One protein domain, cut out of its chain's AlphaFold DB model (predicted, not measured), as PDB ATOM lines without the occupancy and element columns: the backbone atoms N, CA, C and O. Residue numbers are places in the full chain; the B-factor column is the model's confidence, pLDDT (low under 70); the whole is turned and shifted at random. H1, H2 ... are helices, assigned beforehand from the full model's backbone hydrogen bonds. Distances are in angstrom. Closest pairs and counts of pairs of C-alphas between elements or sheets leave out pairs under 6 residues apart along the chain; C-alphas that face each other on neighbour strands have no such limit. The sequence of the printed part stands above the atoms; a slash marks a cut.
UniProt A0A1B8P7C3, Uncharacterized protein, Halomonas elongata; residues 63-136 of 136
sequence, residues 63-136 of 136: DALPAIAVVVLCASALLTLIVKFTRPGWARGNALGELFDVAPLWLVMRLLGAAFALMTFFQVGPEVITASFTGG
ATOM      1  N   ASP A  63      57.093  -6.924  18.172       79.75
ATOM      2  CA  ASP A  63      55.900  -7.666  17.747       79.75
ATOM      3  C   ASP A  63      54.953  -6.852  16.846       79.75
ATOM      4  O   ASP A  63      54.082  -7.414  16.179       79.75
ATOM      5  N   ALA A  64      55.119  -5.527  16.772       82.25
ATOM      6  CA  ALA A  64      54.348  -4.693  15.855       82.25
ATOM      7  C   ALA A  64      54.892  -4.745  14.417       82.25
ATOM      8  O   ALA A  64      54.175  -4.376  13.484       82.25
ATOM      9  N   LEU A  65      56.131  -5.208  14.206       83.69
ATOM     10  CA  LEU A  65      56.764  -5.221  12.885       83.69
ATOM     11  C   LEU A  65      55.987  -6.086  11.869       83.69
ATOM     12  O   LEU A  65      55.669  -5.566  10.793       83.69
ATOM     13  N   PRO A  66      55.586  -7.336  12.188       82.69
ATOM     14  CA  PRO A  66      54.748  -8.134  11.294       82.69
ATOM     15  C   PRO A  66      53.369  -7.505  11.045       82.69
ATOM     16  O   PRO A  66      52.901  -7.482   9.907       82.69
ATOM     17  N   ALA A  67      52.738  -6.935  12.079       82.56
ATOM     18  CA  ALA A  67      51.424  -6.297  11.962       82.56
ATOM     19  C   ALA A  67      51.453  -5.109  10.989       82.56
ATOM     20  O   ALA A  67      50.607  -4.996  10.099       82.56
ATOM     21  N   ILE A  68      52.463  -4.243  11.120       86.06
ATOM     22  CA  ILE A  68      52.662  -3.091  10.236       86.06
ATOM     23  C   ILE A  68      52.918  -3.564   8.803       86.06
ATOM     24  O   ILE A  68      52.315  -3.029   7.870       86.06
ATOM     25  N   ALA A  69      53.754  -4.587   8.611       86.31
ATOM     26  CA  ALA A  69      54.043  -5.133   7.287       86.31
ATOM     27  C   ALA A  69      52.773  -5.640   6.581       86.31
ATOM     28  O   ALA A  69      52.543  -5.305   5.417       86.31
ATOM     29  N   VAL A  70      51.907  -6.374   7.288       86.44
ATOM     30  CA  VAL A  70      50.629  -6.870   6.748       86.44
ATOM     31  C   VAL A  70      49.705  -5.718   6.380       86.44
ATOM     32  O   VAL A  70      49.165  -5.700   5.275       86.44
ATOM     33  N   VAL A  71      49.545  -4.730   7.265       86.44
ATOM     34  CA  VAL A  71      48.697  -3.556   7.003       86.44
ATOM     35  C   VAL A  71      49.182  -2.803   5.767       86.44
ATOM     36  O   VAL A  71      48.371  -2.463   4.907       86.44
ATOM     37  N   VAL A  72      50.492  -2.586   5.633       88.94
ATOM     38  CA  VAL A  72      51.084  -1.900   4.476       88.94
ATOM     39  C   VAL A  72      50.894  -2.707   3.187       88.94
ATOM     40  O   VAL A  72      50.524  -2.129   2.163       88.94
ATOM     41  N   LEU A  73      51.090  -4.029   3.216       88.19
ATOM     42  CA  LEU A  73      50.887  -4.894   2.046       88.19
ATOM     43  C   LEU A  73      49.417  -4.937   1.618       88.19
ATOM     44  O   LEU A  73      49.117  -4.764   0.434       88.19
ATOM     45  N   CYS A  74      48.499  -5.090   2.571       86.25
ATOM     46  CA  CYS A  74      47.061  -5.036   2.327       86.25
ATOM     47  C   CYS A  74      46.644  -3.676   1.767       86.25
ATOM     48  O   CYS A  74      45.954  -3.626   0.750       86.25
ATOM     49  N   ALA A  75      47.103  -2.575   2.367       85.81
ATOM     50  CA  ALA A  75      46.833  -1.229   1.874       85.81
ATOM     51  C   ALA A  75      47.371  -1.035   0.450       85.81
ATOM     52  O   ALA A  75      46.661  -0.503  -0.400       85.81
ATOM     53  N   SER A  76      48.581  -1.523   0.151       84.44
ATOM     54  CA  SER A  76      49.157  -1.471  -1.196       84.44
ATOM     55  C   SER A  76      48.311  -2.248  -2.209       84.44
ATOM     56  O   SER A  76      48.005  -1.728  -3.285       84.44
ATOM     57  N   ALA A  77      47.883  -3.467  -1.870       84.25
ATOM     58  CA  ALA A  77      47.036  -4.289  -2.730       84.25
ATOM     59  C   ALA A  77      45.655  -3.646  -2.959       84.25
ATOM     60  O   ALA A  77      45.207  -3.568  -4.105       84.25
ATOM     61  N   LEU A  78      45.021  -3.119  -1.904       84.06
ATOM     62  CA  LEU A  78      43.742  -2.405  -1.984       84.06
ATOM     63  C   LEU A  78      43.846  -1.133  -2.826       84.06
ATOM     64  O   LEU A  78      43.031  -0.950  -3.726       84.06
ATOM     65  N   LEU A  79      44.847  -0.278  -2.590       80.50
ATOM     66  CA  LEU A  79      45.047   0.938  -3.388       80.50
ATOM     67  C   LEU A  79      45.252   0.599  -4.864       80.50
ATOM     68  O   LEU A  79      44.634   1.220  -5.724       80.50
ATOM     69  N   THR A  80      46.063  -0.420  -5.158       80.25
ATOM     70  CA  THR A  80      46.288  -0.882  -6.534       80.25
ATOM     71  C   THR A  80      44.980  -1.369  -7.172       80.25
ATOM     72  O   THR A  80      44.687  -1.041  -8.323       80.25
ATOM     73  N   LEU A  81      44.152  -2.112  -6.430       78.62
ATOM     74  CA  LEU A  81      42.855  -2.594  -6.907       78.62
ATOM     75  C   LEU A  81      41.878  -1.436  -7.169       78.62
ATOM     76  O   LEU A  81      41.238  -1.407  -8.220       78.62
ATOM     77  N   ILE A  82      41.811  -0.460  -6.259       75.56
ATOM     78  CA  ILE A  82      40.961   0.733  -6.376       75.56
ATOM     79  C   ILE A  82      41.378   1.577  -7.585       75.56
ATOM     80  O   ILE A  82      40.527   1.967  -8.383       75.56
ATOM     81  N   VAL A  83      42.676   1.834  -7.769       73.06
ATOM     82  CA  VAL A  83      43.179   2.612  -8.914       73.06
ATOM     83  C   VAL A  83      42.872   1.899 -10.228       73.06
ATOM     84  O   VAL A  83      42.418   2.535 -11.183       73.06
ATOM     85  N   LYS A  84      43.027   0.573 -10.268       68.88
ATOM     86  CA  LYS A  84      42.763  -0.215 -11.472       68.88
ATOM     87  C   LYS A  84      41.277  -0.315 -11.824       68.88
ATOM     88  O   LYS A  84      40.946  -0.300 -13.009       68.88
ATOM     89  N   PHE A  85      40.393  -0.430 -10.831       67.31
ATOM     90  CA  PHE A  85      38.953  -0.605 -11.055       67.31
ATOM     91  C   PHE A  85      38.238   0.726 -11.304       67.31
ATOM     92  O   PHE A  85      37.400   0.827 -12.195       67.31
ATOM     93  N   THR A  86      38.604   1.765 -10.554       63.59
ATOM     94  CA  THR A  86      37.937   3.068 -10.626       63.59
ATOM     95  C   THR A  86      38.535   3.960 -11.715       63.59
ATOM     96  O   THR A  86      37.892   4.937 -12.092       63.59
ATOM     97  N   ARG A  87      39.752   3.654 -12.218       59.72
ATOM     98  CA  ARG A  87      40.543   4.504 -13.140       59.72
ATOM     99  C   ARG A  87      40.280   6.000 -12.902       59.72
ATOM    100  O   ARG A  87      39.852   6.706 -13.821       59.72
ATOM    101  N   PRO A  88      40.436   6.481 -11.656       55.16
ATOM    102  CA  PRO A  88      39.959   7.804 -11.298       55.16
ATOM    103  C   PRO A  88      40.704   8.847 -12.135       55.16
ATOM    104  O   PRO A  88      41.911   8.733 -12.341       55.16
ATOM    105  N   GLY A  89      40.005   9.886 -12.600       53.88
ATOM    106  CA  GLY A  89      40.600  10.957 -13.415       53.88
ATOM    107  C   GLY A  89      41.813  11.649 -12.768       53.88
ATOM    108  O   GLY A  89      42.617  12.234 -13.480       53.88
ATOM    109  N   TRP A  90      41.994  11.515 -11.447       54.56
ATOM    110  CA  TRP A  90      43.167  11.963 -10.679       54.56
ATOM    111  C   TRP A  90      44.436  11.107 -10.856       54.56
ATOM    112  O   TRP A  90      45.533  11.589 -10.592       54.56
ATOM    113  N   ALA A  91      44.321   9.851 -11.302       52.53
ATOM    114  CA  ALA A  91      45.469   9.000 -11.636       52.53
ATOM    115  C   ALA A  91      46.037   9.315 -13.034       52.53
ATOM    116  O   ALA A  91      47.086   8.804 -13.421       52.53
ATOM    117  N   ARG A  92      45.361  10.176 -13.801       51.22
ATOM    118  CA  ARG A  92      45.753  10.557 -15.156       51.22
ATOM    119  C   ARG A  92      46.733  11.734 -15.086       51.22
ATOM    120  O   ARG A  92      46.326  12.887 -15.128       51.22
ATOM    121  N   GLY A  93      48.023  11.421 -14.950       56.91
ATOM    122  CA  GLY A  93      49.120  12.401 -15.028       56.91
ATOM    123  C   GLY A  93      49.837  12.733 -13.714       56.91
ATOM    124  O   GLY A  93      50.706  13.597 -13.721       56.91
ATOM    125  N   ASN A  94      49.518  12.054 -12.606       62.91
ATOM    126  CA  ASN A  94      50.198  12.233 -11.319       62.91
ATOM    127  C   ASN A  94      51.058  11.002 -10.978       62.91
ATOM    128  O   ASN A  94      50.611   9.878 -11.192       62.91
ATOM    129  N   ALA A  95      52.238  11.197 -10.372       61.44
ATOM    130  CA  ALA A  95      53.191  10.124 -10.023       61.44
ATOM    131  C   ALA A  95      52.578   8.979  -9.187       61.44
ATOM    132  O   ALA A  95      53.021   7.838  -9.250       61.44
ATOM    133  N   LEU A  96      51.517   9.269  -8.428       59.22
ATOM    134  CA  LEU A  96      50.759   8.269  -7.674       59.22
ATOM    135  C   LEU A  96      49.987   7.308  -8.590       59.22
ATOM    136  O   LEU A  96      49.927   6.118  -8.308       59.22
ATOM    137  N   GLY A  97      49.429   7.795  -9.702       61.81
ATOM    138  CA  GLY A  97      48.750   6.955 -10.688       61.81
ATOM    139  C   GLY A  97      49.703   5.953 -11.332       61.81
ATOM    140  O   GLY A  97      49.356   4.789 -11.445       61.81
ATOM    141  N   GLU A  98      50.929   6.368 -11.645       64.25
ATOM    142  CA  GLU A  98      51.967   5.504 -12.223       64.25
ATOM    143  C   GLU A  98      52.502   4.471 -11.213       64.25
ATOM    144  O   GLU A  98      52.828   3.342 -11.571       64.25
ATOM    145  N   LEU A  99      52.515   4.820  -9.921       65.69
ATOM    146  CA  LEU A  99      52.929   3.914  -8.846       65.69
ATOM    147  C   LEU A  99      51.906   2.791  -8.573       65.69
ATOM    148  O   LEU A  99      52.280   1.709  -8.105       65.69
ATOM    149  N   PHE A 100      50.623   3.040  -8.863       65.12
ATOM    150  CA  PHE A 100      49.515   2.105  -8.627       65.12
ATOM    151  C   PHE A 100      48.916   1.498  -9.911       65.12
ATOM    152  O   PHE A 100      48.241   0.470  -9.823       65.12
ATOM    153  N   ASP A 101      49.172   2.061 -11.095       68.19
ATOM    154  CA  ASP A 101      48.806   1.478 -12.395       68.19
ATOM    155  C   ASP A 101      49.837   0.426 -12.809       68.19
ATOM    156  O   ASP A 101      50.722   0.627 -13.638       68.19
ATOM    157  N   VAL A 102      49.755  -0.721 -12.145       70.25
ATOM    158  CA  VAL A 102      50.654  -1.845 -12.386       70.25
ATOM    159  C   VAL A 102      50.014  -2.872 -13.309       70.25
ATOM    160  O   VAL A 102      48.805  -3.129 -13.275       70.25
ATOM    161  N   ALA A 103      50.858  -3.536 -14.098       75.38
ATOM    162  CA  ALA A 103      50.439  -4.627 -14.964       75.38
ATOM    163  C   ALA A 103      49.615  -5.681 -14.186       75.38
ATOM    164  O   ALA A 103      49.875  -5.933 -13.005       75.38
ATOM    165  N   PRO A 104      48.641  -6.356 -14.822       73.25
ATOM    166  CA  PRO A 104      47.807  -7.362 -14.164       73.25
ATOM    167  C   PRO A 104      48.613  -8.455 -13.451       73.25
ATOM    168  O   PRO A 104      48.219  -8.863 -12.364       73.25
ATOM    169  N   LEU A 105      49.766  -8.854 -13.997       81.19
ATOM    170  CA  LEU A 105      50.691  -9.788 -13.350       81.19
ATOM    171  C   LEU A 105      51.230  -9.254 -12.009       81.19
ATOM    172  O   LEU A 105      51.265  -9.973 -11.015       81.19
ATOM    173  N   TRP A 106      51.596  -7.974 -11.961       78.44
ATOM    174  CA  TRP A 106      52.081  -7.310 -10.749       78.44
ATOM    175  C   TRP A 106      50.987  -7.132  -9.695       78.44
ATOM    176  O   TRP A 106      51.265  -7.193  -8.498       78.44
ATOM    177  N   LEU A 107      49.737  -6.940 -10.119       80.38
ATOM    178  CA  LEU A 107      48.598  -6.945  -9.202       80.38
ATOM    179  C   LEU A 107      48.400  -8.331  -8.573       80.38
ATOM    180  O   LEU A 107      48.192  -8.412  -7.366       80.38
ATOM    181  N   VAL A 108      48.497  -9.408  -9.363       83.81
ATOM    182  CA  VAL A 108      48.415 -10.785  -8.844       83.81
ATOM    183  C   VAL A 108      49.517 -11.033  -7.815       83.81
ATOM    184  O   VAL A 108      49.226 -11.538  -6.738       83.81
ATOM    185  N   MET A 109      50.752 -10.594  -8.083       83.81
ATOM    186  CA  MET A 109      51.848 -10.695  -7.112       83.81
ATOM    187  C   MET A 109      51.571  -9.922  -5.815       83.81
ATOM    188  O   MET A 109      51.856 -10.435  -4.737       83.81
ATOM    189  N   ARG A 110      50.970  -8.725  -5.884       84.88
ATOM    190  CA  ARG A 110      50.566  -7.971  -4.680       84.88
ATOM    191  C   ARG A 110      49.460  -8.671  -3.892       84.88
ATOM    192  O   ARG A 110      49.529  -8.706  -2.669       84.88
ATOM    193  N   LEU A 111      48.464  -9.230  -4.577       84.62
ATOM    194  CA  LEU A 111      47.385 -10.000  -3.951       84.62
ATOM    195  C   LEU A 111      47.917 -11.268  -3.281       84.62
ATOM    196  O   LEU A 111      47.562 -11.535  -2.139       84.62
ATOM    197  N   LEU A 112      48.800 -12.008  -3.957       86.00
ATOM    198  CA  LEU A 112      49.460 -13.183  -3.389       86.00
ATOM    199  C   LEU A 112      50.333 -12.804  -2.191       86.00
ATOM    200  O   LEU A 112      50.222 -13.432  -1.147       86.00
ATOM    201  N   GLY A 113      51.144 -11.748  -2.299       84.56
ATOM    202  CA  GLY A 113      51.971 -11.257  -1.195       84.56
ATOM    203  C   GLY A 113      51.147 -10.822   0.018       84.56
ATOM    204  O   GLY A 113      51.485 -11.181   1.142       84.56
ATOM    205  N   ALA A 114      50.034 -10.114  -0.195       84.81
ATOM    206  CA  ALA A 114      49.110  -9.751   0.877       84.81
ATOM    207  C   ALA A 114      48.439 -10.990   1.493       84.81
ATOM    208  O   ALA A 114      48.358 -11.086   2.714       84.81
ATOM    209  N   ALA A 115      48.012 -11.959   0.673       82.88
ATOM    210  CA  ALA A 115      47.428 -13.210   1.151       82.88
ATOM    211  C   ALA A 115      48.425 -14.022   1.995       82.88
ATOM    212  O   ALA A 115      48.067 -14.466   3.083       82.88
ATOM    213  N   PHE A 116      49.677 -14.156   1.549       81.44
ATOM    214  CA  PHE A 116      50.732 -14.810   2.324       81.44
ATOM    215  C   PHE A 116      51.032 -14.062   3.623       81.44
ATOM    216  O   PHE A 116      51.097 -14.692   4.670       81.44
ATOM    217  N   ALA A 117      51.130 -12.729   3.591       80.69
ATOM    218  CA  ALA A 117      51.346 -11.932   4.797       80.69
ATOM    219  C   ALA A 117      50.213 -12.113   5.820       80.69
ATOM    220  O   ALA A 117      50.481 -12.307   7.003       80.69
ATOM    221  N   LEU A 118      48.954 -12.112   5.369       77.88
ATOM    222  CA  LEU A 118      47.784 -12.418   6.199       77.88
ATOM    223  C   LEU A 118      47.858 -13.831   6.795       77.88
ATOM    224  O   LEU A 118      47.625 -13.987   7.992       77.88
ATOM    225  N   MET A 119      48.206 -14.843   5.994       71.25
ATOM    226  CA  MET A 119      48.356 -16.226   6.468       71.25
ATOM    227  C   MET A 119      49.458 -16.355   7.523       71.25
ATOM    228  O   MET A 119      49.242 -16.993   8.551       71.25
ATOM    229  N   THR A 120      50.612 -15.719   7.305       71.50
ATOM    230  CA  THR A 120      51.728 -15.705   8.259       71.50
ATOM    231  C   THR A 120      51.357 -14.971   9.549       71.50
ATOM    232  O   THR A 120      51.630 -15.475  10.632       71.50
ATOM    233  N   PHE A 121      50.684 -13.820   9.459       70.94
ATOM    234  CA  PHE A 121      50.327 -13.011  10.630       70.94
ATOM    235  C   PHE A 121      49.233 -13.635  11.495       70.94
ATOM    236  O   PHE A 121      49.345 -13.644  12.716       70.94
ATOM    237  N   PHE A 122      48.180 -14.175  10.880       68.81
ATOM    238  CA  PHE A 122      47.114 -14.849  11.622       68.81
ATOM    239  C   PHE A 122      47.485 -16.285  12.021       68.81
ATOM    240  O   PHE A 122      46.710 -16.922  12.726       68.81
ATOM    241  N   GLN A 123      48.635 -16.806  11.569       64.12
ATOM    242  CA  GLN A 123      49.019 -18.221  11.676       64.12
ATOM    243  C   GLN A 123      47.933 -19.198  11.181       64.12
ATOM    244  O   GLN A 123      47.901 -20.365  11.565       64.12
ATOM    245  N   VAL A 124      47.033 -18.744  10.305       56.44
ATOM    246  CA  VAL A 124      45.985 -19.577   9.707       56.44
ATOM    247  C   VAL A 124      46.448 -19.973   8.304       56.44
ATOM    248  O   VAL A 124      46.214 -19.259   7.330       56.44
ATOM    249  N   GLY A 125      47.139 -21.112   8.207       48.62
ATOM    250  CA  GLY A 125      47.624 -21.700   6.954       48.62
ATOM    251  C   GLY A 125      48.227 -23.100   7.163       48.62
ATOM    252  O   GLY A 125      48.599 -23.428   8.289       48.62
ATOM    253  N   PRO A 126      48.302 -23.949   6.117       50.03
ATOM    254  CA  PRO A 126      48.926 -25.274   6.203       50.03
ATOM    255  C   PRO A 126      50.368 -25.176   6.725       50.03
ATOM    256  O   PRO A 126      51.055 -24.203   6.421       50.03
ATOM    257  N   GLU A 127      50.830 -26.196   7.460       51.03
ATOM    258  CA  GLU A 127      52.108 -26.235   8.211       51.03
ATOM    259  C   GLU A 127      53.364 -25.831   7.411       51.03
ATOM    260  O   GLU A 127      54.385 -25.474   7.988       51.03
ATOM    261  N   VAL A 128      53.289 -25.819   6.078       53.31
ATOM    262  CA  VAL A 128      54.342 -25.348   5.162       53.31
ATOM    263  C   VAL A 128      54.552 -23.821   5.224       53.31
ATOM    264  O   VAL A 128      55.626 -23.342   4.879       53.31
ATOM    265  N   ILE A 129      53.551 -23.049   5.665       47.56
ATOM    266  CA  ILE A 129      53.581 -21.573   5.744       47.56
ATOM    267  C   ILE A 129      53.790 -21.097   7.192       47.56
ATOM    268  O   ILE A 129      54.378 -20.040   7.419       47.56
ATOM    269  N   THR A 130      53.352 -21.891   8.174       45.84
ATOM    270  CA  THR A 130      53.471 -21.612   9.616       45.84
ATOM    271  C   THR A 130      54.702 -22.252  10.265       45.84
ATOM    272  O   THR A 130      54.918 -22.082  11.464       45.84
ATOM    273  N   ALA A 131      55.536 -22.958   9.493       45.59
ATOM    274  CA  ALA A 131      56.809 -23.468   9.976       45.59
ATOM    275  C   ALA A 131      57.701 -22.316  10.474       45.59
ATOM    276  O   ALA A 131      57.897 -21.300   9.800       45.59
ATOM    277  N   SER A 132      58.293 -22.518  11.651       51.91
ATOM    278  CA  SER A 132      59.143 -21.587  12.410       51.91
ATOM    279  C   SER A 132      60.370 -21.042  11.666       51.91
ATOM    280  O   SER A 132      61.063 -20.179  12.189       51.91
ATOM    281  N   PHE A 133      60.635 -21.518  10.448       47.91
ATOM    282  CA  PHE A 133      61.744 -21.083   9.600       47.91
ATOM    283  C   PHE A 133      61.335 -20.135   8.460       47.91
ATOM    284  O   PHE A 133      62.215 -19.585   7.801       47.91
ATOM    285  N   THR A 134      60.038 -19.927   8.206       49.31
ATOM    286  CA  THR A 134      59.559 -19.031   7.129       49.31
ATOM    287  C   THR A 134      58.566 -17.969   7.594       49.31
ATOM    288  O   THR A 134      58.362 -16.993   6.874       49.31
ATOM    289  N   GLY A 135      57.948 -18.140   8.767       37.09
ATOM    290  CA  GLY A 135      56.895 -17.251   9.273       37.09
ATOM    291  C   GLY A 135      57.107 -16.660  10.673       37.09
ATOM    292  O   GLY A 135      56.197 -15.990  11.155       37.09
ATOM    293  N   GLY A 136      58.250 -16.911  11.323       40.03
ATOM    294  CA  GLY A 136      58.611 -16.382  12.651       40.03
ATOM    295  C   GLY A 136      59.825 -15.462  12.611       40.03
ATOM    296  O   GLY A 136      60.767 -15.786  11.857       40.03
TER     297      GLY A 136
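What this domain is: This is residues 63 to 136 of the 136 residues of an uncharacterized protein of Halomonas elongata (UniProt A0A1B8P7C3). Two long helices, H1 and H3, run side by side in opposite ways as an elongated pair; near one end of the pair the short helix H2 meets H1 with its last residue, Phe 100, and stands about perpendicular to it, and the short helix H4 lies at the other end with the chain's last residues. The printed part has 74 residues with four named helices, H1 to H4 in chain order, and no named strand; its class is all helix. The whole is loose, with a radius of gyration of the C-alphas of 14.7 A, and spans 45 by 25 by 16 A.

Where its parts are: Find C-alpha 64 at (54.348, -4.693, 15.855); from there H1, residues 64 to 86, runs 32.1 A to C-alpha 86 at (37.937, 3.068, -10.626). H3, residues 104 to 122, covers 26.9 A and ends at C-alpha 122, (47.114, -14.849, 11.622). Look for H2 at residues 95 to 100 and for H4 at residues 127 to 130.

How they stand to each other: Start at Leu 73 and Ala 114, the closest C-alphas of H1 and H3, 5.3 A apart: these helices touch at a shallow tilt of 31 degrees, opposite ways. With residues 79 to 84 alone, H1 touches H2, about perpendicular at 80 degrees; their closest C-alphas, of Thr 80 and Phe 100, are 4.9 A apart. H3, with residues 119 to 120 alone, only just touches H4, with 3 pairs of C-alphas within 8 A, and only at the corner by their link; the closest C-alphas are those of Thr 120 and Thr 130, 6.3 A apart. H4 is apart from H1 and H2, and H2 is apart from H3. In H1, H2 and H3 every O i to N i+4 pair is within hydrogen-bond range; H4 is too short for such a pair.

The domain as a whole: The C-alphas farthest apart, of Gly 89 and Ser 132, stand 45.5 A from each other. The printed part has no cut and no long link. Mean pLDDT of the printed part is 70.1; look for values under 70 at residues 84 to 101 and 122 to 136.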